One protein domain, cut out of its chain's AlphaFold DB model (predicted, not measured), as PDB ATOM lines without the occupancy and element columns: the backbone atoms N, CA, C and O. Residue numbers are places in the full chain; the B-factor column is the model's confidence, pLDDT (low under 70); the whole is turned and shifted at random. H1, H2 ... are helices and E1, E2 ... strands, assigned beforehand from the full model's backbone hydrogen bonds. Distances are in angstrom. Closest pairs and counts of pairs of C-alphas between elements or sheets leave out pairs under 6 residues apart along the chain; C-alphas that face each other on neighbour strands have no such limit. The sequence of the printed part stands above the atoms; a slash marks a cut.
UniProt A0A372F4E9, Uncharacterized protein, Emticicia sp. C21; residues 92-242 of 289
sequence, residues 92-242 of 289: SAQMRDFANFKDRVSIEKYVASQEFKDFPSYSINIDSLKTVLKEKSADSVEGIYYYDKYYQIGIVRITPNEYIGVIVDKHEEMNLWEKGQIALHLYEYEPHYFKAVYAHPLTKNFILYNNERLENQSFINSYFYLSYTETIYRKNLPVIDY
ATOM      1  N   SER A  92      24.511 -61.814  98.653       88.81
ATOM      2  CA  SER A  92      23.585 -62.857  98.207       88.81
ATOM      3  C   SER A  92      24.146 -63.522  96.959       88.81
ATOM      4  O   SER A  92      24.606 -62.842  96.046       88.81
ATOM      5  N   ALA A  93      24.133 -64.848  96.912       92.62
ATOM      6  CA  ALA A  93      24.595 -65.604  95.760       92.62
ATOM      7  C   ALA A  93      23.776 -66.881  95.617       92.62
ATOM      8  O   ALA A  93      23.437 -67.529  96.608       92.62
ATOM      9  N   GLN A  94      23.505 -67.272  94.377       92.62
ATOM     10  CA  GLN A  94      23.049 -68.621  94.087       92.62
ATOM     11  C   GLN A  94      24.156 -69.615  94.420       92.62
ATOM     12  O   GLN A  94      25.338 -69.371  94.145       92.62
ATOM     13  N   MET A  95      23.762 -70.749  94.994       87.75
ATOM     14  CA  MET A  95      24.694 -71.830  95.265       87.75
ATOM     15  C   MET A  95      25.262 -72.361  93.946       87.75
ATOM     16  O   MET A  95      24.540 -72.539  92.967       87.75
ATOM     17  N   ARG A  96      26.575 -72.585  93.925       85.94
ATOM     18  CA  ARG A  96      27.287 -73.096  92.753       85.94
ATOM     19  C   ARG A  96      27.072 -74.597  92.632       85.94
ATOM     20  O   ARG A  96      27.376 -75.320  93.578       85.94
ATOM     21  N   ASP A  97      26.644 -75.052  91.460       85.00
ATOM     22  CA  ASP A  97      26.747 -76.460  91.090       85.00
ATOM     23  C   ASP A  97      28.050 -76.692  90.322       85.00
ATOM     24  O   ASP A  97      28.175 -76.348  89.151       85.00
ATOM     25  N   PHE A  98      29.046 -77.267  90.992       87.12
ATOM     26  CA  PHE A  98      30.336 -77.568  90.372       87.12
ATOM     27  C   PHE A  98      30.310 -78.820  89.490       87.12
ATOM     28  O   PHE A  98      31.259 -79.031  88.735       87.12
ATOM     29  N   ALA A  99      29.263 -79.651  89.556       88.25
ATOM     30  CA  ALA A  99      29.207 -80.900  88.800       88.25
ATOM     31  C   ALA A  99      29.251 -80.651  87.286       88.25
ATOM     32  O   ALA A  99      29.897 -81.405  86.559       88.25
ATOM     33  N   ASN A 100      28.638 -79.557  86.829       87.38
ATOM     34  CA  ASN A 100      28.612 -79.156  85.422       87.38
ATOM     35  C   ASN A 100      29.961 -78.613  84.914       87.38
ATOM     36  O   ASN A 100      30.213 -78.627  83.711       87.38
ATOM     37  N   PHE A 101      30.863 -78.194  85.804       88.06
ATOM     38  CA  PHE A 101      32.091 -77.466  85.446       88.06
ATOM     39  C   PHE A 101      33.372 -78.187  85.885       88.06
ATOM     40  O   PHE A 101      34.418 -77.561  86.047       88.06
ATOM     41  N   LYS A 102      33.291 -79.503  86.112       87.69
ATOM     42  CA  LYS A 102      34.405 -80.314  86.614       87.69
ATOM     43  C   LYS A 102      35.403 -80.688  85.520       87.69
ATOM     44  O   LYS A 102      36.608 -80.683  85.763       87.69
ATOM     45  N   ASP A 103      34.906 -81.052  84.344       88.88
ATOM     46  CA  ASP A 103      35.720 -81.496  83.219       88.88
ATOM     47  C   ASP A 103      35.080 -81.113  81.878       88.88
ATOM     48  O   ASP A 103      33.978 -80.568  81.803       88.88
ATOM     49  N   ARG A 104      35.802 -81.372  80.786       89.81
ATOM     50  CA  ARG A 104      35.347 -81.027  79.436       89.81
ATOM     51  C   ARG A 104      34.009 -81.687  79.084       89.81
ATOM     52  O   ARG A 104      33.175 -81.045  78.455       89.81
ATOM     53  N   VAL A 105      33.796 -82.936  79.498       92.88
ATOM     54  CA  VAL A 105      32.579 -83.692  79.168       92.88
ATOM     55  C   VAL A 105      31.381 -83.117  79.920       92.88
ATOM     56  O   VAL A 105      30.310 -82.951  79.334       92.88
ATOM     57  N   SER A 106      31.551 -82.764  81.199       92.94
ATOM     58  CA  SER A 106      30.492 -82.112  81.975       92.94
ATOM     59  C   SER A 106      30.118 -80.747  81.388       92.94
ATOM     60  O   SER A 106      28.931 -80.443  81.277       92.94
ATOM     61  N   ILE A 107      31.113 -79.969  80.943       91.88
ATOM     62  CA  ILE A 107      30.902 -78.660  80.308       91.88
ATOM     63  C   ILE A 107      30.143 -78.813  78.988       91.88
ATOM     64  O   ILE A 107      29.151 -78.124  78.773       91.88
ATOM     65  N   GLU A 108      30.560 -79.734  78.117       92.94
ATOM     66  CA  GLU A 108      29.882 -79.986  76.838       92.94
ATOM     67  C   GLU A 108      28.424 -80.426  77.054       92.94
ATOM     68  O   GLU A 108      27.519 -79.958  76.357       92.94
ATOM     69  N   LYS A 109      28.166 -81.254  78.076       94.38
ATOM     70  CA  LYS A 109      26.805 -81.646  78.465       94.38
ATOM     71  C   LYS A 109      25.979 -80.455  78.954       94.38
ATOM     72  O   LYS A 109      24.809 -80.345  78.589       94.38
ATOM     73  N   TYR A 110      26.567 -79.582  79.771       94.25
ATOM     74  CA  TYR A 110      25.898 -78.377  80.258       94.25
ATOM     75  C   TYR A 110      25.558 -77.421  79.110       94.25
ATOM     76  O   TYR A 110      24.409 -77.006  78.995       94.25
ATOM     77  N   VAL A 111      26.498 -77.151  78.202       94.56
ATOM     78  CA  VAL A 111      26.281 -76.286  77.027       94.56
ATOM     79  C   VAL A 111      25.175 -76.831  76.110       94.56
ATOM     80  O   VAL A 111      24.400 -76.070  75.539       94.56
ATOM     81  N   ALA A 112      25.034 -78.154  76.000       95.06
ATOM     82  CA  ALA A 112      23.953 -78.768  75.226       95.06
ATOM     83  C   ALA A 112      22.574 -78.731  75.926       95.06
ATOM     84  O   ALA A 112      21.547 -78.985  75.277       95.06
ATOM     85  N   SER A 113      22.542 -78.450  77.232       94.62
ATOM     86  CA  SER A 113      21.339 -78.521  78.064       94.62
ATOM     87  C   SER A 113      20.337 -77.405  77.765       94.62
ATOM     88  O   SER A 113      20.668 -76.365  77.196       94.62
ATOM     89  N   GLN A 114      19.087 -77.620  78.178       92.12
ATOM     90  CA  GLN A 114      18.057 -76.590  78.092       92.12
ATOM     91  C   GLN A 114      18.344 -75.423  79.048       92.12
ATOM     92  O   GLN A 114      18.121 -74.280  78.683       92.12
ATOM     93  N   GLU A 115      18.925 -75.697  80.221       91.00
ATOM     94  CA  GLU A 115      19.311 -74.670  81.198       91.00
ATOM     95  C   GLU A 115      20.270 -73.633  80.597       91.00
ATOM     96  O   GLU A 115      20.110 -72.435  80.815       91.00
ATOM     97  N   PHE A 116      21.243 -74.080  79.799       93.81
ATOM     98  CA  PHE A 116      22.171 -73.180  79.121       93.81
ATOM     99  C   PHE A 116      21.503 -72.368  78.003       93.81
ATOM    100  O   PHE A 116      21.786 -71.181  77.848       93.81
ATOM    101  N   LYS A 117      20.602 -72.994  77.239       92.56
ATOM    102  CA  LYS A 117      19.859 -72.339  76.147       92.56
ATOM    103  C   LYS A 117      18.851 -71.312  76.660       92.56
ATOM    104  O   LYS A 117      18.663 -70.280  76.028       92.56
ATOM    105  N   ASP A 118      18.252 -71.585  77.815       91.69
ATOM    106  CA  ASP A 118      17.290 -70.708  78.492       91.69
ATOM    107  C   ASP A 118      17.971 -69.668  79.393       91.69
ATOM    108  O   ASP A 118      17.297 -68.876  80.059       91.69
ATOM    109  N   PHE A 119      19.308 -69.652  79.432       94.75
ATOM    110  CA  PHE A 119      20.056 -68.643  80.167       94.75
ATOM    111  C   PHE A 119      19.650 -67.238  79.679       94.75
ATOM    112  O   PHE A 119      19.468 -67.041  78.472       94.75
ATOM    113  N   PRO A 120      19.486 -66.246  80.580       95.19
ATOM    114  CA  PRO A 120      18.943 -64.942  80.217       95.19
ATOM    115  C   PRO A 120      19.710 -64.318  79.056       95.19
ATOM    116  O   PRO A 120      20.943 -64.269  79.053       95.19
ATOM    117  N   SER A 121      18.964 -63.813  78.082       95.12
ATOM    118  CA  SER A 121      19.499 -63.191  76.879       95.12
ATOM    119  C   SER A 121      18.756 -61.903  76.546       95.12
ATOM    120  O   SER A 121      17.619 -61.683  76.970       95.12
ATOM    121  N   TYR A 122      19.424 -61.024  75.808       93.88
ATOM    122  CA  TYR A 122      18.876 -59.760  75.347       93.88
ATOM    123  C   TYR A 122      18.562 -59.844  73.853       93.88
ATOM    124  O   TYR A 122      19.457 -59.976  73.016       93.88
ATOM    125  N   SER A 123      17.272 -59.794  73.523       86.81
ATOM    126  CA  SER A 123      16.744 -60.073  72.183       86.81
ATOM    127  C   SER A 123      16.887 -58.888  71.220       86.81
ATOM    128  O   SER A 123      15.894 -58.335  70.751       86.81
ATOM    129  N   ILE A 124      18.123 -58.494  70.908       88.31
ATOM    130  CA  ILE A 124      18.428 -57.496  69.873       88.31
ATOM    131  C   ILE A 124      19.548 -57.976  68.947       88.31
ATOM    132  O   ILE A 124      20.275 -58.918  69.258       88.31
ATOM    133  N   ASN A 125      19.725 -57.299  67.810       93.88
ATOM    134  CA  ASN A 125      20.870 -57.555  66.941       93.88
ATOM    135  C   ASN A 125      22.175 -57.143  67.649       93.88
ATOM    136  O   ASN A 125      22.441 -55.957  67.856       93.88
ATOM    137  N   ILE A 126      22.985 -58.140  68.008       94.38
ATOM    138  CA  ILE A 126      24.207 -57.968  68.800       94.38
ATOM    139  C   ILE A 126      25.315 -57.248  68.024       94.38
ATOM    140  O   ILE A 126      26.060 -56.465  68.613       94.38
ATOM    141  N   ASP A 127      25.404 -57.438  66.707       92.88
ATOM    142  CA  ASP A 127      26.409 -56.756  65.886       92.88
ATOM    143  C   ASP A 127      26.072 -55.266  65.726       92.88
ATOM    144  O   ASP A 127      26.948 -54.399  65.857       92.88
ATOM    145  N   SER A 128      24.786 -54.947  65.548       93.50
ATOM    146  CA  SER A 128      24.299 -53.565  65.591       93.50
ATOM    147  C   SER A 128      24.559 -52.937  66.958       93.50
ATOM    148  O   SER A 128      25.065 -51.817  67.032       93.50
ATOM    149  N   LEU A 129      24.285 -53.671  68.043       94.44
ATOM    150  CA  LEU A 129      24.547 -53.193  69.397       94.44
ATOM    151  C   LEU A 129      26.024 -52.858  69.600       94.44
ATOM    152  O   LEU A 129      26.362 -51.777  70.079       94.44
ATOM    153  N   LYS A 130      26.911 -53.778  69.213       95.81
ATOM    154  CA  LYS A 130      28.358 -53.602  69.339       95.81
ATOM    155  C   LYS A 130      28.837 -52.363  68.585       95.81
ATOM    156  O   LYS A 130      29.728 -51.673  69.069       95.81
ATOM    157  N   THR A 131      28.249 -52.075  67.426       95.19
ATOM    158  CA  THR A 131      28.575 -50.884  66.631       95.19
ATOM    159  C   THR A 131      28.200 -49.605  67.377       95.19
ATOM    160  O   THR A 131      29.066 -48.769  67.606       95.19
ATOM    161  N   VAL A 132      26.960 -49.507  67.868       95.94
ATOM    162  CA  VAL A 132      26.483 -48.341  68.635       95.94
ATOM    163  C   VAL A 132      27.301 -48.125  69.912       95.94
ATOM    164  O   VAL A 132      27.629 -46.998  70.273       95.94
ATOM    165  N   LEU A 133      27.658 -49.203  70.610       96.81
ATOM    166  CA  LEU A 133      28.401 -49.112  71.864       96.81
ATOM    167  C   LEU A 133      29.863 -48.688  71.694       96.81
ATOM    168  O   LEU A 133      30.431 -48.131  72.630       96.81
ATOM    169  N   LYS A 134      30.471 -48.918  70.527       95.00
ATOM    170  CA  LYS A 134      31.830 -48.438  70.226       95.00
ATOM    171  C   LYS A 134      31.908 -46.919  70.080       95.00
ATOM    172  O   LYS A 134      32.973 -46.353  70.285       95.00
ATOM    173  N   GLU A 135      30.798 -46.277  69.730       95.44
ATOM    174  CA  GLU A 135      30.715 -44.824  69.552       95.44
ATOM    175  C   GLU A 135      30.435 -44.086  70.870       95.44
ATOM    176  O   GLU A 135      30.474 -42.856  70.926       95.44
ATOM    177  N   LYS A 136      30.143 -44.819  71.953       96.25
ATOM    178  CA  LYS A 136      29.897 -44.228  73.270       96.25
ATOM    179  C   LYS A 136      31.175 -43.605  73.826       96.25
ATOM    180  O   LYS A 136      32.268 -44.146  73.680       96.25
ATOM    181  N   SER A 137      31.010 -42.484  74.530       93.50
ATOM    182  CA  SER A 137      32.111 -41.831  75.242       93.50
ATOM    183  C   SER A 137      32.807 -42.803  76.201       93.50
ATOM    184  O   SER A 137      32.156 -43.615  76.869       93.50
ATOM    185  N   ALA A 138      34.130 -42.677  76.310       87.81
ATOM    186  CA  ALA A 138      34.937 -43.449  77.249       87.81
ATOM    187  C   ALA A 138      34.443 -43.278  78.698       87.81
ATOM    188  O   ALA A 138      34.384 -44.264  79.433       87.81
ATOM    189  N   ASP A 139      33.963 -42.084  79.050       89.19
ATOM    190  CA  ASP A 139      33.476 -41.745  80.395       89.19
ATOM    191  C   ASP A 139      32.025 -42.184  80.656       89.19
ATOM    192  O   ASP A 139      31.534 -42.106  81.780       89.19
ATOM    193  N   SER A 140      31.310 -42.656  79.629       95.50
ATOM    194  CA  SER A 140      29.959 -43.195  79.809       95.50
ATOM    195  C   SER A 140      29.992 -44.516  80.583       95.50
ATOM    196  O   SER A 140      30.927 -45.298  80.443       95.50
ATOM    197  N   VAL A 141      28.939 -44.841  81.332       97.38
ATOM    198  CA  VAL A 141      28.752 -46.211  81.843       97.38
ATOM    199  C   VAL A 141      28.567 -47.190  80.681       97.38
ATOM    200  O   VAL A 141      29.112 -48.293  80.700       97.38
ATOM    201  N   GLU A 142      27.855 -46.767  79.634       98.00
ATOM    202  CA  GLU A 142      27.648 -47.559  78.426       98.00
ATOM    203  C   GLU A 142      28.953 -47.716  77.633       98.00
ATOM    204  O   GLU A 142      29.813 -46.829  77.609       98.00
ATOM    205  N   GLY A 143      29.099 -48.853  76.962       97.81
ATOM    206  CA  GLY A 143      30.260 -49.145  76.127       97.81
ATOM    207  C   GLY A 143      30.615 -50.624  76.105       97.81
ATOM    208  O   GLY A 143      29.871 -51.466  76.610       97.81
ATOM    209  N   ILE A 144      31.766 -50.935  75.511       97.81
ATOM    210  CA  ILE A 144      32.313 -52.292  75.465       97.81
ATOM    211  C   ILE A 144      33.317 -52.479  76.598       97.81
ATOM    212  O   ILE A 144      34.257 -51.700  76.721       97.81
ATOM    213  N   TYR A 145      33.127 -53.526  77.395       97.75
ATOM    214  CA  TYR A 145      34.035 -53.924  78.463       97.75
ATOM    215  C   TYR A 145      34.588 -55.313  78.175       97.75
ATOM    216  O   TYR A 145      33.865 -56.231  77.791       97.75
ATOM    217  N   TYR A 146      35.881 -55.466  78.397       96.19
ATOM    218  CA  TYR A 146      36.618 -56.700  78.232       96.19
ATOM    219  C   TYR A 146      36.675 -57.440  79.560       96.19
ATOM    220  O   TYR A 146      36.996 -56.848  80.594       96.19
ATOM    221  N   TYR A 147      36.417 -58.742  79.512       94.62
ATOM    222  CA  TYR A 147      36.795 -59.671  80.565       94.62
ATOM    223  C   TYR A 147      38.032 -60.436  80.107       94.62
ATOM    224  O   TYR A 147      37.958 -61.567  79.619       94.62
ATOM    225  N   ASP A 148      39.172 -59.746  80.207       91.12
ATOM    226  CA  ASP A 148      40.449 -60.208  79.655       91.12
ATOM    227  C   ASP A 148      40.325 -60.533  78.150       91.12
ATOM    228  O   ASP A 148      39.500 -59.967  77.428       91.12
ATOM    229  N   LYS A 149      41.127 -61.483  77.676       91.12
ATOM    230  CA  LYS A 149      41.034 -62.095  76.350       91.12
ATOM    231  C   LYS A 149      39.803 -62.988  76.128       91.12
ATOM    232  O   LYS A 149      39.616 -63.457  75.009       91.12
ATOM    233  N   TYR A 150      38.997 -63.284  77.154       93.75
ATOM    234  CA  TYR A 150      37.975 -64.336  77.061       93.75
ATOM    235  C   TYR A 150      36.717 -63.881  76.335       93.75
ATOM    236  O   TYR A 150      36.231 -64.587  75.453       93.75
ATOM    237  N   TYR A 151      36.166 -62.727  76.703       95.88
ATOM    238  CA  TYR A 151      34.969 -62.194  76.061       95.88
ATOM    239  C   TYR A 151      34.793 -60.700  76.313       95.88
ATOM    240  O   TYR A 151      35.455 -60.092  77.153       95.88
ATOM    241  N   GLN A 152      33.878 -60.115  75.548       97.12
ATOM    242  CA  GLN A 152      33.461 -58.727  75.652       97.12
ATOM    243  C   GLN A 152      31.984 -58.674  76.016       97.12
ATOM    244  O   GLN A 152      31.164 -59.389  75.429       97.12
ATOM    245  N   ILE A 153      31.642 -57.772  76.928       98.25
ATOM    246  CA  ILE A 153      30.262 -57.385  77.195       98.25
ATOM    247  C   ILE A 153      30.002 -55.980  76.663       98.25
ATOM    248  O   ILE A 153      30.846 -55.092  76.767       98.25
ATOM    249  N   GLY A 154      28.825 -55.775  76.094       98.31
ATOM    250  CA  GLY A 154      28.271 -54.465  75.814       98.31
ATOM    251  C   GLY A 154      27.337 -54.061  76.943       98.31
ATOM    252  O   GLY A 154      26.372 -54.774  77.210       98.31
ATOM    253  N   ILE A 155      27.621 -52.941  77.605       98.44
ATOM    254  CA  ILE A 155      26.750 -52.387  78.642       98.44
ATOM    255  C   ILE A 155      25.822 -51.357  78.023       98.44
ATOM    256  O   ILE A 155      26.281 -50.392  77.410       98.44
ATOM    257  N   VAL A 156      24.522 -51.572  78.217       97.31
ATOM    258  CA  VAL A 156      23.438 -50.736  77.697       97.31
ATOM    259  C   VAL A 156      22.540 -50.279  78.825       97.31
ATOM    260  O   VAL A 156      22.275 -51.036  79.762       97.31
ATOM    261  N   ARG A 157      22.040 -49.051  78.724       97.19
ATOM    262  CA  ARG A 157      21.028 -48.539  79.645       97.19
ATOM    263  C   ARG A 157      19.641 -49.080  79.273       97.19
ATOM    264  O   ARG A 157      19.240 -48.985  78.116       97.19
ATOM    265  N   ILE A 158      18.901 -49.610  80.248       96.19
ATOM    266  CA  ILE A 158      17.522 -50.112  80.068       96.19
ATOM    267  C   ILE A 158      16.473 -49.227  80.750       96.19
ATOM    268  O   ILE A 158      15.352 -49.109  80.263       96.19
ATOM    269  N   THR A 159      16.839 -48.556  81.840       95.88
ATOM    270  CA  THR A 159      16.048 -47.509  82.503       95.88
ATOM    271  C   THR A 159      17.007 -46.396  82.947       95.88
ATOM    272  O   THR A 159      18.218 -46.590  82.852       95.88
ATOM    273  N   PRO A 160      16.542 -45.226  83.429       95.25
ATOM    274  CA  PRO A 160      17.442 -44.142  83.835       95.25
ATOM    275  C   PRO A 160      18.577 -44.565  84.780       95.25
ATOM    276  O   PRO A 160      19.678 -44.040  84.643       95.25
ATOM    277  N   ASN A 161      18.319 -45.542  85.656       95.88
ATOM    278  CA  ASN A 161      19.248 -45.999  86.692       95.88
ATOM    279  C   ASN A 161      19.613 -47.485  86.557       95.88
ATOM    280  O   ASN A 161      20.191 -48.059  87.476       95.88
ATOM    281  N   GLU A 162      19.254 -48.143  85.453       97.88
ATOM    282  CA  GLU A 162      19.526 -49.569  85.274       97.88
ATOM    283  C   GLU A 162      20.220 -49.859  83.955       97.88
ATOM    284  O   GLU A 162      19.881 -49.308  82.903       97.88
ATOM    285  N   TYR A 163      21.158 -50.798  84.020       98.50
ATOM    286  CA  TYR A 163      21.937 -51.253  82.881       98.50
ATOM    287  C   TYR A 163      22.001 -52.772  82.864       98.50
ATOM    288  O   TYR A 163      21.991 -53.417  83.911       98.50
ATOM    289  N   ILE A 164      22.150 -53.341  81.675       98.25
ATOM    290  CA  ILE A 164      22.497 -54.753  81.504       98.25
ATOM    291  C   ILE A 164      23.789 -54.858  80.705       98.25
ATOM    292  O   ILE A 164      24.047 -54.051  79.812       98.25
ATOM    293  N   GLY A 165      24.607 -55.854  81.032       98.31
ATOM    294  CA  GLY A 165      25.789 -56.211  80.260       98.31
ATOM    295  C   GLY A 165      25.523 -57.483  79.478       98.31
ATOM    296  O   GLY A 165      25.198 -58.516  80.059       98.31
ATOM    297  N   VAL A 166      25.665 -57.402  78.161       98.31
ATOM    298  CA  VAL A 166      25.321 -58.469  77.215       98.31
ATOM    299  C   VAL A 166      26.584 -58.951  76.521       98.31
ATOM    300  O   VAL A 166      27.379 -58.126  76.084       98.31
ATOM    301  N   ILE A 167      26.787 -60.258  76.371       98.06
ATOM    302  CA  ILE A 167      27.927 -60.798  75.619       98.06
ATOM    303  C   ILE A 167      27.828 -60.350  74.156       98.06
ATOM    304  O   ILE A 167      26.910 -60.748  73.438       98.06
ATOM    305  N   VAL A 168      28.788 -59.545  73.701       97.81
ATOM    306  CA  VAL A 168      28.856 -59.065  72.306       97.81
ATOM    307  C   VAL A 168      29.922 -59.783  71.489       97.81
ATOM    308  O   VAL A 168      29.862 -59.820  70.260       97.81
ATOM    309  N   ASP A 169      30.919 -60.345  72.163       96.38
ATOM    310  CA  ASP A 169      31.995 -61.089  71.531       96.38
ATOM    311  C   ASP A 169      32.617 -62.073  72.506       96.38
ATOM    312  O   ASP A 169      32.573 -61.850  73.713       96.38
ATOM    313  N   LYS A 170      33.218 -63.141  71.990       95.50
ATOM    314  CA  LYS A 170      33.887 -64.152  72.810       95.50
ATOM    315  C   LYS A 170      34.998 -64.839  72.032       95.50
ATOM    316  O   LYS A 170      34.899 -64.996  70.819       95.50
ATOM    317  N   HIS A 171      36.012 -65.298  72.748       92.75
ATOM    318  CA  HIS A 171      37.028 -66.183  72.205       92.75
ATOM    319  C   HIS A 171      36.401 -67.525  71.787       92.75
ATOM    320  O   HIS A 171      35.421 -67.983  72.384       92.75
ATOM    321  N   GLU A 172      36.949 -68.173  70.761       87.75
ATOM    322  CA  GLU A 172      36.383 -69.412  70.203       87.75
ATOM    323  C   GLU A 172      36.375 -70.554  71.223       87.75
ATOM    324  O   GLU A 172      35.383 -71.270  71.354       87.75
ATOM    325  N   GLU A 173      37.433 -70.641  72.027       85.31
ATOM    326  CA  GLU A 173      37.575 -71.617  73.115       85.31
ATOM    327  C   GLU A 173      36.577 -71.402  74.269       85.31
ATOM    328  O   GLU A 173      36.427 -72.270  75.125       85.31
ATOM    329  N   MET A 174      35.867 -70.268  74.300       87.69
ATOM    330  CA  MET A 174      34.884 -69.951  75.337       87.69
ATOM    331  C   MET A 174      33.500 -70.436  74.928       87.69
ATOM    332  O   MET A 174      32.689 -69.703  74.364       87.69
ATOM    333  N   ASN A 175      33.223 -71.698  75.215       89.62
ATOM    334  CA  ASN A 175      31.959 -72.383  74.941       89.62
ATOM    335  C   ASN A 175      30.899 -72.197  76.038       89.62
ATOM    336  O   ASN A 175      29.729 -72.471  75.804       89.62
ATOM    337  N   LEU A 176      31.274 -71.659  77.201       93.19
ATOM    338  CA  LEU A 176      30.346 -71.362  78.293       93.19
ATOM    339  C   LEU A 176      29.607 -70.029  78.139       93.19
ATOM    340  O   LEU A 176      28.855 -69.660  79.025       93.19
ATOM    341  N   TRP A 177      29.769 -69.288  77.047       95.88
ATOM    342  CA  TRP A 177      28.989 -68.075  76.783       95.88
ATOM    343  C   TRP A 177      28.510 -68.052  75.342       95.88
ATOM    344  O   TRP A 177      29.235 -68.465  74.439       95.88
ATOM    345  N   GLU A 178      27.317 -67.512  75.124       95.06
ATOM    346  CA  GLU A 178      26.789 -67.215  73.795       95.06
ATOM    347  C   GLU A 178      26.584 -65.714  73.619       95.06
ATOM    348  O   GLU A 178      26.263 -64.993  74.568       95.06
ATOM    349  N   LYS A 179      26.770 -65.235  72.384       95.69
ATOM    350  CA  LYS A 179      26.452 -63.849  72.033       95.69
ATOM    351  C   LYS A 179      24.976 -63.584  72.331       95.69
ATOM    352  O   LYS A 179      24.118 -64.379  71.967       95.69
ATOM    353  N   GLY A 180      24.697 -62.463  72.987       96.94
ATOM    354  CA  GLY A 180      23.357 -62.087  73.424       96.94
ATOM    355  C   GLY A 180      22.990 -62.529  74.838       96.94
ATOM    356  O   GLY A 180      22.030 -61.991  75.380       96.94
ATOM    357  N   GLN A 181      23.743 -63.427  75.483       97.56
ATOM    358  CA  GLN A 181      23.501 -63.758  76.892       97.56
ATOM    359  C   GLN A 181      23.809 -62.565  77.810       97.56
ATOM    360  O   GLN A 181      24.752 -61.808  77.575       97.56
ATOM    361  N   ILE A 182      23.021 -62.405  78.872       97.88
ATOM    362  CA  ILE A 182      23.191 -61.362  79.885       97.88
ATOM    363  C   ILE A 182      24.214 -61.844  80.917       97.88
ATOM    364  O   ILE A 182      24.016 -62.854  81.587       97.88
ATOM    365  N   ALA A 183      25.316 -61.113  81.048       98.00
ATOM    366  CA  ALA A 183      26.385 -61.392  82.003       98.00
ATOM    367  C   ALA A 183      26.235 -60.606  83.314       98.00
ATOM    368  O   ALA A 183      26.765 -61.026  84.344       98.00
ATOM    369  N   LEU A 184      25.540 -59.464  83.287       97.94
ATOM    370  CA  LEU A 184      25.319 -58.640  84.476       97.94
ATOM    371  C   LEU A 184      24.085 -57.736  84.364       97.94
ATOM    372  O   LEU A 184      23.644 -57.409  83.261       97.94
ATOM    373  N   HIS A 185      23.607 -57.272  85.518       98.38
ATOM    374  CA  HIS A 185      22.614 -56.208  85.696       98.38
ATOM    375  C   HIS A 185      23.144 -55.215  86.733       98.38
ATOM    376  O   HIS A 185      23.536 -55.622  87.826       98.38
ATOM    377  N   LEU A 186      23.160 -53.924  86.410       98.44
ATOM    378  CA  LEU A 186      23.576 -52.846  87.308       98.44
ATOM    379  C   LEU A 186      22.386 -51.975  87.700       98.44
ATOM    380  O   LEU A 186      21.601 -51.587  86.836       98.44
ATOM    381  N   TYR A 187      22.324 -51.613  88.977       97.69
ATOM    382  CA  TYR A 187      21.397 -50.640  89.544       97.69
ATOM    383  C   TYR A 187      22.208 -49.472  90.098       97.69
ATOM    384  O   TYR A 187      22.852 -49.599  91.141       97.69
ATOM    385  N   GLU A 188      22.217 -48.359  89.375       97.50
ATOM    386  CA  GLU A 188      22.916 -47.134  89.752       97.50
ATOM    387  C   GLU A 188      22.140 -46.420  90.861       97.50
ATOM    388  O   GLU A 188      20.962 -46.099  90.696       97.50
ATOM    389  N   TYR A 189      22.786 -46.195  92.005       94.81
ATOM    390  CA  TYR A 189      22.172 -45.481  93.135       94.81
ATOM    391  C   TYR A 189      22.818 -44.116  93.391       94.81
ATOM    392  O   TYR A 189      22.164 -43.221  93.918       94.81
ATOM    393  N   GLU A 190      24.066 -43.946  92.960       95.19
ATOM    394  CA  GLU A 190      24.809 -42.688  92.895       95.19
ATOM    395  C   GLU A 190      25.690 -42.727  91.635       95.19
ATOM    396  O   GLU A 190      25.995 -43.826  91.162       95.19
ATOM    397  N   PRO A 191      26.115 -41.577  91.077       95.44
ATOM    398  CA  PRO A 191      26.958 -41.559  89.886       95.44
ATOM    399  C   PRO A 191      28.181 -42.464  90.049       95.44
ATOM    400  O   PRO A 191      28.996 -42.235  90.940       95.44
ATOM    401  N   HIS A 192      28.308 -43.470  89.182       95.25
ATOM    402  CA  HIS A 192      29.384 -44.475  89.209       95.25
ATOM    403  C   HIS A 192      29.347 -45.501  90.357       95.25
ATOM    404  O   HIS A 192      30.283 -46.298  90.474       95.25
ATOM    405  N   TYR A 193      28.279 -45.554  91.155       96.62
ATOM    406  CA  TYR A 193      28.083 -46.551  92.208       96.62
ATOM    407  C   TYR A 193      26.865 -47.428  91.924       96.62
ATOM    408  O   TYR A 193      25.755 -46.941  91.689       96.62
ATOM    409  N   PHE A 194      27.070 -48.742  92.001       97.12
ATOM    410  CA  PHE A 194      26.087 -49.722  91.566       97.12
ATOM    411  C   PHE A 194      25.864 -50.825  92.599       97.12
ATOM    412  O   PHE A 194      26.783 -51.305  93.266       97.12
ATOM    413  N   LYS A 195      24.619 -51.297  92.669       96.44
ATOM    414  CA  LYS A 195      24.334 -52.672  93.081       96.44
ATOM    415  C   LYS A 195      24.398 -53.522  91.819       96.44
ATOM    416  O   LYS A 195      23.690 -53.235  90.857       96.44
ATOM    417  N   ALA A 196      25.260 -54.526  91.797       96.94
ATOM    418  CA  ALA A 196      25.516 -55.319  90.606       96.94
ATOM    419  C   ALA A 196      25.121 -56.774  90.835       96.94
ATOM    420  O   ALA A 196      25.569 -57.407  91.788       96.94
ATOM    421  N   VAL A 197      24.289 -57.312  89.950       97.75
ATOM    422  CA  VAL A 197      24.022 -58.745  89.868       97.75
ATOM    423  C   VAL A 197      24.831 -59.301  88.711       97.75
ATOM    424  O   VAL A 197      24.557 -58.997  87.555       97.75
ATOM    425  N   TYR A 198      25.826 -60.115  89.028       97.62
ATOM    426  CA  TYR A 198      26.691 -60.773  88.062       97.62
ATOM    427  C   TYR A 198      26.282 -62.222  87.871       97.62
ATOM    428  O   TYR A 198      26.017 -62.922  88.844       97.62
ATOM    429  N   ALA A 199      26.323 -62.704  86.637       97.06
ATOM    430  CA  ALA A 199      26.468 -64.123  86.374       97.06
ATOM    431  C   ALA A 199      27.949 -64.496  86.485       97.06
ATOM    432  O   ALA A 199      28.804 -63.869  85.853       97.06
ATOM    433  N   HIS A 200      28.267 -65.520  87.275       95.94
ATOM    434  CA  HIS A 200      29.647 -65.963  87.411       95.94
ATOM    435  C   HIS A 200      30.200 -66.424  86.044       95.94
ATOM    436  O   HIS A 200      29.573 -67.274  85.405       95.94
ATOM    437  N   PRO A 201      31.384 -65.949  85.599       94.75
ATOM    438  CA  PRO A 201      31.900 -66.238  84.257       94.75
ATOM    439  C   PRO A 201      32.017 -67.734  83.934       94.75
ATOM    440  O   PRO A 201      31.745 -68.148  82.808       94.75
ATOM    441  N   LEU A 202      32.421 -68.541  84.920       92.81
ATOM    442  CA  LEU A 202      32.509 -70.000  84.800       92.81
ATOM    443  C   LEU A 202      31.189 -70.704  85.148       92.81
ATOM    444  O   LEU A 202      30.572 -71.320  84.289       92.81
ATOM    445  N   THR A 203      30.756 -70.602  86.407       93.31
ATOM    446  CA  THR A 203      29.674 -71.419  86.971       93.31
ATOM    447  C   THR A 203      28.259 -70.895  86.743       93.31
ATOM    448  O   THR A 203      27.318 -71.522  87.219       93.31
ATOM    449  N   LYS A 204      28.083 -69.749  86.068       93.62
ATOM    450  CA  LYS A 204      26.788 -69.159  85.661       93.62
ATOM    451  C   LYS A 204      25.790 -68.794  86.760       93.62
ATOM    452  O   LYS A 204      24.811 -68.115  86.473       93.62
ATOM    453  N   ASN A 205      26.051 -69.165  88.006       94.56
ATOM    454  CA  ASN A 205      25.257 -68.769  89.158       94.56
ATOM    455  C   ASN A 205      25.282 -67.241  89.332       94.56
ATOM    456  O   ASN A 205      26.314 -66.598  89.110       94.56
ATOM    457  N   PHE A 206      24.160 -66.665  89.757       96.50
ATOM    458  CA  PHE A 206      24.069 -65.228  89.996       96.50
ATOM    459  C   PHE A 206      24.619 -64.824  91.369       96.50
ATOM    460  O   PHE A 206      24.479 -65.552  92.354       96.50
ATOM    461  N   ILE A 207      25.249 -63.652  91.433       96.19
ATOM    462  CA  ILE A 207      25.914 -63.100  92.616       96.19
ATOM    463  C   ILE A 207      25.580 -61.610  92.712       96.19
ATOM    464  O   ILE A 207      25.764 -60.879  91.744       96.19
ATOM    465  N   LEU A 208      25.113 -61.156  93.874       96.06
ATOM    466  CA  LEU A 208      24.895 -59.745  94.186       96.06
ATOM    467  C   LEU A 208      26.140 -59.152  94.853       96.06
ATOM    468  O   LEU A 208      26.503 -59.551  95.962       96.06
ATOM    469  N   TYR A 209      26.725 -58.142  94.214       93.88
ATOM    470  CA  TYR A 209      27.710 -57.233  94.793       93.88
ATOM    471  C   TYR A 209      27.052 -55.893  95.119       93.88
ATOM    472  O   TYR A 209      26.530 -55.196  94.252       93.88
ATOM    473  N   ASN A 210      27.061 -55.538  96.403       91.50
ATOM    474  CA  ASN A 210      26.347 -54.375  96.935       91.50
ATOM    475  C   ASN A 210      27.138 -53.058  96.864       91.50
ATOM    476  O   ASN A 210      26.657 -52.031  97.343       91.50
ATOM    477  N   ASN A 211      28.347 -53.086  96.315       91.94
ATOM    478  CA  ASN A 211      29.313 -51.994  96.369       91.94
ATOM    479  C   ASN A 211      30.113 -51.861  95.065       91.94
ATOM    480  O   ASN A 211      31.273 -51.463  95.109       91.94
ATOM    481  N   GLU A 212      29.544 -52.228  93.919       95.25
ATOM    482  CA  GLU A 212      30.248 -52.107  92.643       95.25
ATOM    483  C   GLU A 212      30.492 -50.635  92.286       95.25
ATOM    484  O   GLU A 212      29.660 -49.769  92.563       95.25
ATOM    485  N   ARG A 213      31.650 -50.345  91.688       95.75
ATOM    486  CA  ARG A 213      32.067 -48.985  91.342       95.75
ATOM    487  C   ARG A 213      32.682 -48.950  89.956       95.75
ATOM    488  O   ARG A 213      33.517 -49.789  89.627       95.75
ATOM    489  N   LEU A 214      32.309 -47.940  89.178       96.19
ATOM    490  CA  LEU A 214      32.974 -47.632  87.918       96.19
ATOM    491  C   LEU A 214      34.090 -46.617  88.177       96.19
ATOM    492  O   LEU A 214      33.828 -45.441  88.403       96.19
ATOM    493  N   GLU A 215      35.339 -47.065  88.117       93.00
ATOM    494  CA  GLU A 215      36.517 -46.219  88.307       93.00
ATOM    495  C   GLU A 215      37.515 -46.482  87.180       93.00
ATOM    496  O   GLU A 215      37.751 -47.631  86.810       93.00
ATOM    497  N   ASN A 216      38.083 -45.421  86.599       90.88
ATOM    498  CA  ASN A 216      39.045 -45.531  85.495       90.88
ATOM    499  C   ASN A 216      38.546 -46.472  84.379       90.88
ATOM    500  O   ASN A 216      39.263 -47.358  83.908       90.88
ATOM    501  N   GLN A 217      37.274 -46.300  83.996       93.69
ATOM    502  CA  GLN A 217      36.600 -47.079  82.949       93.69
ATOM    503  C   GLN A 217      36.541 -48.595  83.243       93.69
ATOM    504  O   GLN A 217      36.504 -49.414  82.321       93.69
ATOM    505  N   SER A 218      36.546 -48.974  84.525       94.50
ATOM    506  CA  SER A 218      36.563 -50.364  84.995       94.50
ATOM    507  C   SER A 218      35.602 -50.587  86.166       94.50
ATOM    508  O   SER A 218      35.472 -49.724  87.028       94.50
ATOM    509  N   PHE A 219      34.955 -51.753  86.216       96.62
ATOM    510  CA  PHE A 219      34.152 -52.187  87.364       96.62
ATOM    511  C   PHE A 219      35.056 -52.856  88.390       96.62
ATOM    512  O   PHE A 219      35.388 -54.034  88.276       96.62
ATOM    513  N   ILE A 220      35.537 -52.080  89.353       93.31
ATOM    514  CA  ILE A 220      36.676 -52.481  90.186       93.31
ATOM    515  C   ILE A 220      36.374 -53.609  91.174       93.31
ATOM    516  O   ILE A 220      37.309 -54.239  91.660       93.31
ATOM    517  N   ASN A 221      35.099 -53.902  91.438       93.12
ATOM    518  CA  ASN A 221      34.693 -54.998  92.314       93.12
ATOM    519  C   ASN A 221      34.166 -56.219  91.548       93.12
ATOM    520  O   ASN A 221      33.763 -57.199  92.175       93.12
ATOM    521  N   SER A 222      34.257 -56.232  90.214       94.75
ATOM    522  CA  SER A 222      33.796 -57.346  89.386       94.75
ATOM    523  C   SER A 222      34.824 -58.488  89.327       94.75
ATOM    524  O   SER A 222      35.226 -58.946  88.253       94.75
ATOM    525  N   TYR A 223      35.316 -58.901  90.490       91.25
ATOM    526  CA  TYR A 223      36.282 -59.977  90.663       91.25
ATOM    527  C   TYR A 223      35.563 -61.280  91.016       91.25
ATOM    528  O   TYR A 223      34.702 -61.299  91.889       91.25
ATOM    529  N   PHE A 224      35.958 -62.393  90.394       92.62
ATOM    530  CA  PHE A 224      35.274 -63.677  90.551       92.62
ATOM    531  C   PHE A 224      36.242 -64.776  90.994       92.62
ATOM    532  O   PHE A 224      37.152 -65.165  90.263       92.62
ATOM    533  N   TYR A 225      36.025 -65.314  92.194       88.81
ATOM    534  CA  TYR A 225      36.818 -66.430  92.708       88.81
ATOM    535  C   TYR A 225      36.540 -67.723  91.929       88.81
ATOM    536  O   TYR A 225      35.390 -68.146  91.843       88.81
ATOM    537  N   LEU A 226      37.599 -68.400  91.462       88.19
ATOM    538  CA  LEU A 226      37.534 -69.585  90.582       88.19
ATOM    539  C   LEU A 226      36.927 -69.288  89.199       88.19
ATOM    540  O   LEU A 226      36.184 -70.095  88.643       88.19
ATOM    541  N   SER A 227      37.237 -68.119  88.646       90.44
ATOM    542  CA  SER A 227      36.947 -67.770  87.253       90.44
ATOM    543  C   SER A 227      38.127 -68.100  86.328       90.44
ATOM    544  O   SER A 227      39.176 -68.560  86.776       90.44
ATOM    545  N   TYR A 228      37.975 -67.849  85.025       87.69
ATOM    546  CA  TYR A 228      39.044 -68.007  84.030       87.69
ATOM    547  C   TYR A 228      40.241 -67.081  84.283       87.69
ATOM    548  O   TYR A 228      41.340 -67.340  83.808       87.69
ATOM    549  N   THR A 229      40.010 -65.980  84.997       87.62
ATOM    550  CA  THR A 229      40.976 -64.915  85.256       87.62
ATOM    551  C   THR A 229      40.597 -64.175  86.526       87.62
ATOM    552  O   THR A 229      39.428 -64.096  86.905       87.62
ATOM    553  N   GLU A 230      41.616 -63.623  87.169       84.56
ATOM    554  CA  GLU A 230      41.505 -62.768  88.347       84.56
ATOM    555  C   GLU A 230      41.297 -61.289  87.970       84.56
ATOM    556  O   GLU A 230      41.348 -60.413  88.826       84.56
ATOM    557  N   THR A 231      41.066 -60.989  86.685       88.69
ATOM    558  CA  THR A 231      40.764 -59.630  86.229       88.69
ATOM    559  C   THR A 231      39.309 -59.218  86.485       88.69
ATOM    560  O   THR A 231      38.463 -60.001  86.920       88.69
ATOM    561  N   ILE A 232      39.033 -57.963  86.144       93.69
ATOM    562  CA  ILE A 232      37.747 -57.273  86.225       93.69
ATOM    563  C   ILE A 232      37.275 -56.830  84.832       93.69
ATOM    564  O   ILE A 232      38.074 -56.773  83.890       93.69
ATOM    565  N   TYR A 233      35.999 -56.459  84.712       96.12
ATOM    566  CA  TYR A 233      35.450 -55.838  83.510       96.12
ATOM    567  C   TYR A 233      36.009 -54.426  83.332       96.12
ATOM    568  O   TYR A 233      35.875 -53.578  84.213       96.12
ATOM    569  N   ARG A 234      36.602 -54.148  82.171       94.12
ATOM    570  CA  ARG A 234      37.259 -52.862  81.880       94.12
ATOM    571  C   ARG A 234      37.135 -52.476  80.414       94.12
ATOM    572  O   ARG A 234      37.221 -53.351  79.559       94.12
ATOM    573  N   LYS A 235      36.962 -51.192  80.093       93.94
ATOM    574  CA  LYS A 235      36.889 -50.737  78.689       93.94
ATOM    575  C   LYS A 235      38.218 -50.837  77.952       93.94
ATOM    576  O   LYS A 235      38.236 -51.075  76.751       93.94
ATOM    577  N   ASN A 236      39.324 -50.701  78.678       85.94
ATOM    578  CA  ASN A 236      40.665 -50.825  78.124       85.94
ATOM    579  C   ASN A 236      41.335 -52.069  78.700       85.94
ATOM    580  O   ASN A 236      41.411 -52.229  79.919       85.94
ATOM    581  N   LEU A 237      41.846 -52.940  77.830       70.50
ATOM    582  CA  LEU A 237      42.766 -53.997  78.246       70.50
ATOM    583  C   LEU A 237      44.004 -53.348  78.888       70.50
ATOM    584  O   LEU A 237      44.410 -52.268  78.454       70.50
ATOM    585  N   PRO A 238      44.573 -53.939  79.952       63.12
ATOM    586  CA  PRO A 238      45.556 -53.253  80.777       63.12
ATOM    587  C   PRO A 238      46.765 -52.786  79.963       63.12
ATOM    588  O   PRO A 238      47.527 -53.586  79.426       63.12
ATOM    589  N   VAL A 239      46.981 -51.472  79.966       57.25
ATOM    590  CA  VAL A 239      48.322 -50.890  79.922       57.25
ATOM    591  C   VAL A 239      48.811 -50.976  81.366       57.25
ATOM    592  O   VAL A 239      48.204 -50.336  82.212       57.25
ATOM    593  N   ILE A 240      49.785 -51.851  81.644       59.56
ATOM    594  CA  ILE A 240      50.454 -52.111  82.944       59.56
ATOM    595  C   ILE A 240      49.741 -51.493  84.168       59.56
ATOM    596  O   ILE A 240      49.870 -50.300  84.437       59.56
ATOM    597  N   ASP A 241      49.028 -52.317  84.943       61.53
ATOM    598  CA  ASP A 241      48.393 -51.886  86.194       61.53
ATOM    599  C   ASP A 241      49.456 -51.722  87.295       61.53
ATOM    600  O   ASP A 241      49.960 -52.700  87.848       61.53
ATOM    601  N   TYR A 242      49.832 -50.474  87.581       67.06
ATOM    602  CA  TYR A 242      50.803 -50.141  88.630       67.06
ATOM    603  C   TYR A 242      50.202 -50.174  90.044       67.06
ATOM    604  O   TYR A 242      50.956 -50.104  91.017       67.06
TER     605      TYR A 242
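This is residues 92 to 242 of the 289 residues of an uncharacterized protein of Emticicia sp. C21 (UniProt A0A372F4E9). One antiparallel sheet of six strands, E1 to E6, curls like part of a barrel, with the unnamed stretch of residues 219 to 235 crossing its open side between E6 and E1. H3 packs across the sheet near E2 and E3, while the small helices H1 and H2 sit away from the sheet at one end of the longest axis. The printed part has 151 residues, with three named helices followed by six named strands in the order H1 H2 H3 E1 E2 E3 E4 E5 E6; the sheet's order is E1 E2 E3 E4 E5 E6. The class is mixed, helices and strands, with 71 residues in named elements, under half of those printed. The whole is compact and rounded, with a radius of gyration of the C-alphas of 14.9 A and spans of 42 by 32 by 31 A.

E1 is residues 143 to 147, 13.2 A from first to last C-alpha. E2, residues 151 to 159, measures 24.8 A, and E3, residues 162 to 170, 24.0 A. E4, residues 182 to 190, is 22.8 A long, and E5, residues 193 to 199, 18.6 A. E6, residues 206 to 215, measures 22.8 A, bends by 76 degrees at residue 210 and ends at C-alpha 215, (36.517, -46.219, 88.307). H3 is residues 126 to 134, 12.3 A long. H1, residues 104 to 112, begins at C-alpha 104, (35.347, -81.027, 79.436), and is 12.4 A long; H2, residues 114 to 117, measures 5.0 A.

The strands form a meander, each the antiparallel neighbour of the one before, and each successive pair is a hairpin. The sheet is strongly twisted, with edge strands E1 and E6. Across E1 and E2, N 145 and O 153 are 2.8 A apart, within hydrogen-bond range. So are N 154 and O 166 of E2 and E3, 2.8 A, N 165 and O 184 of E3 and E4, 2.9 A, N 187 and O 195 of E4 and E5, 2.8 A, and N 196 and O 209 of E5 and E6, 2.8 A. H3 is on the sheet at a height of 8.4 A and runs across the strands, at 70 degrees to E3 on the local plane. The closest C-alphas of H3 and E3 are those of Ile 126 and Val 168, 5.9 A apart. H1 and H2 are not on the sheet; they are close but not clearly touching, the closest C-alphas being those of Tyr 110 and Phe 116, 6.5 A apart. In H1 and H3 every O i to N i+4 pair is within hydrogen-bond range; H2 is too short for such a pair.

The two C-alphas farthest apart, those of Val 105 and Glu 190, are 43.9 A apart. The printed part has no cut, and the link from E3 to E4, 11 residues, is long. Residues 216 to 242 hold no named element; residues 214 to 215 of E6 pair antiparallel with residues 218 to 219. The mean pLDDT of the printed part is 92.6, with residues 238 to 242 under 70.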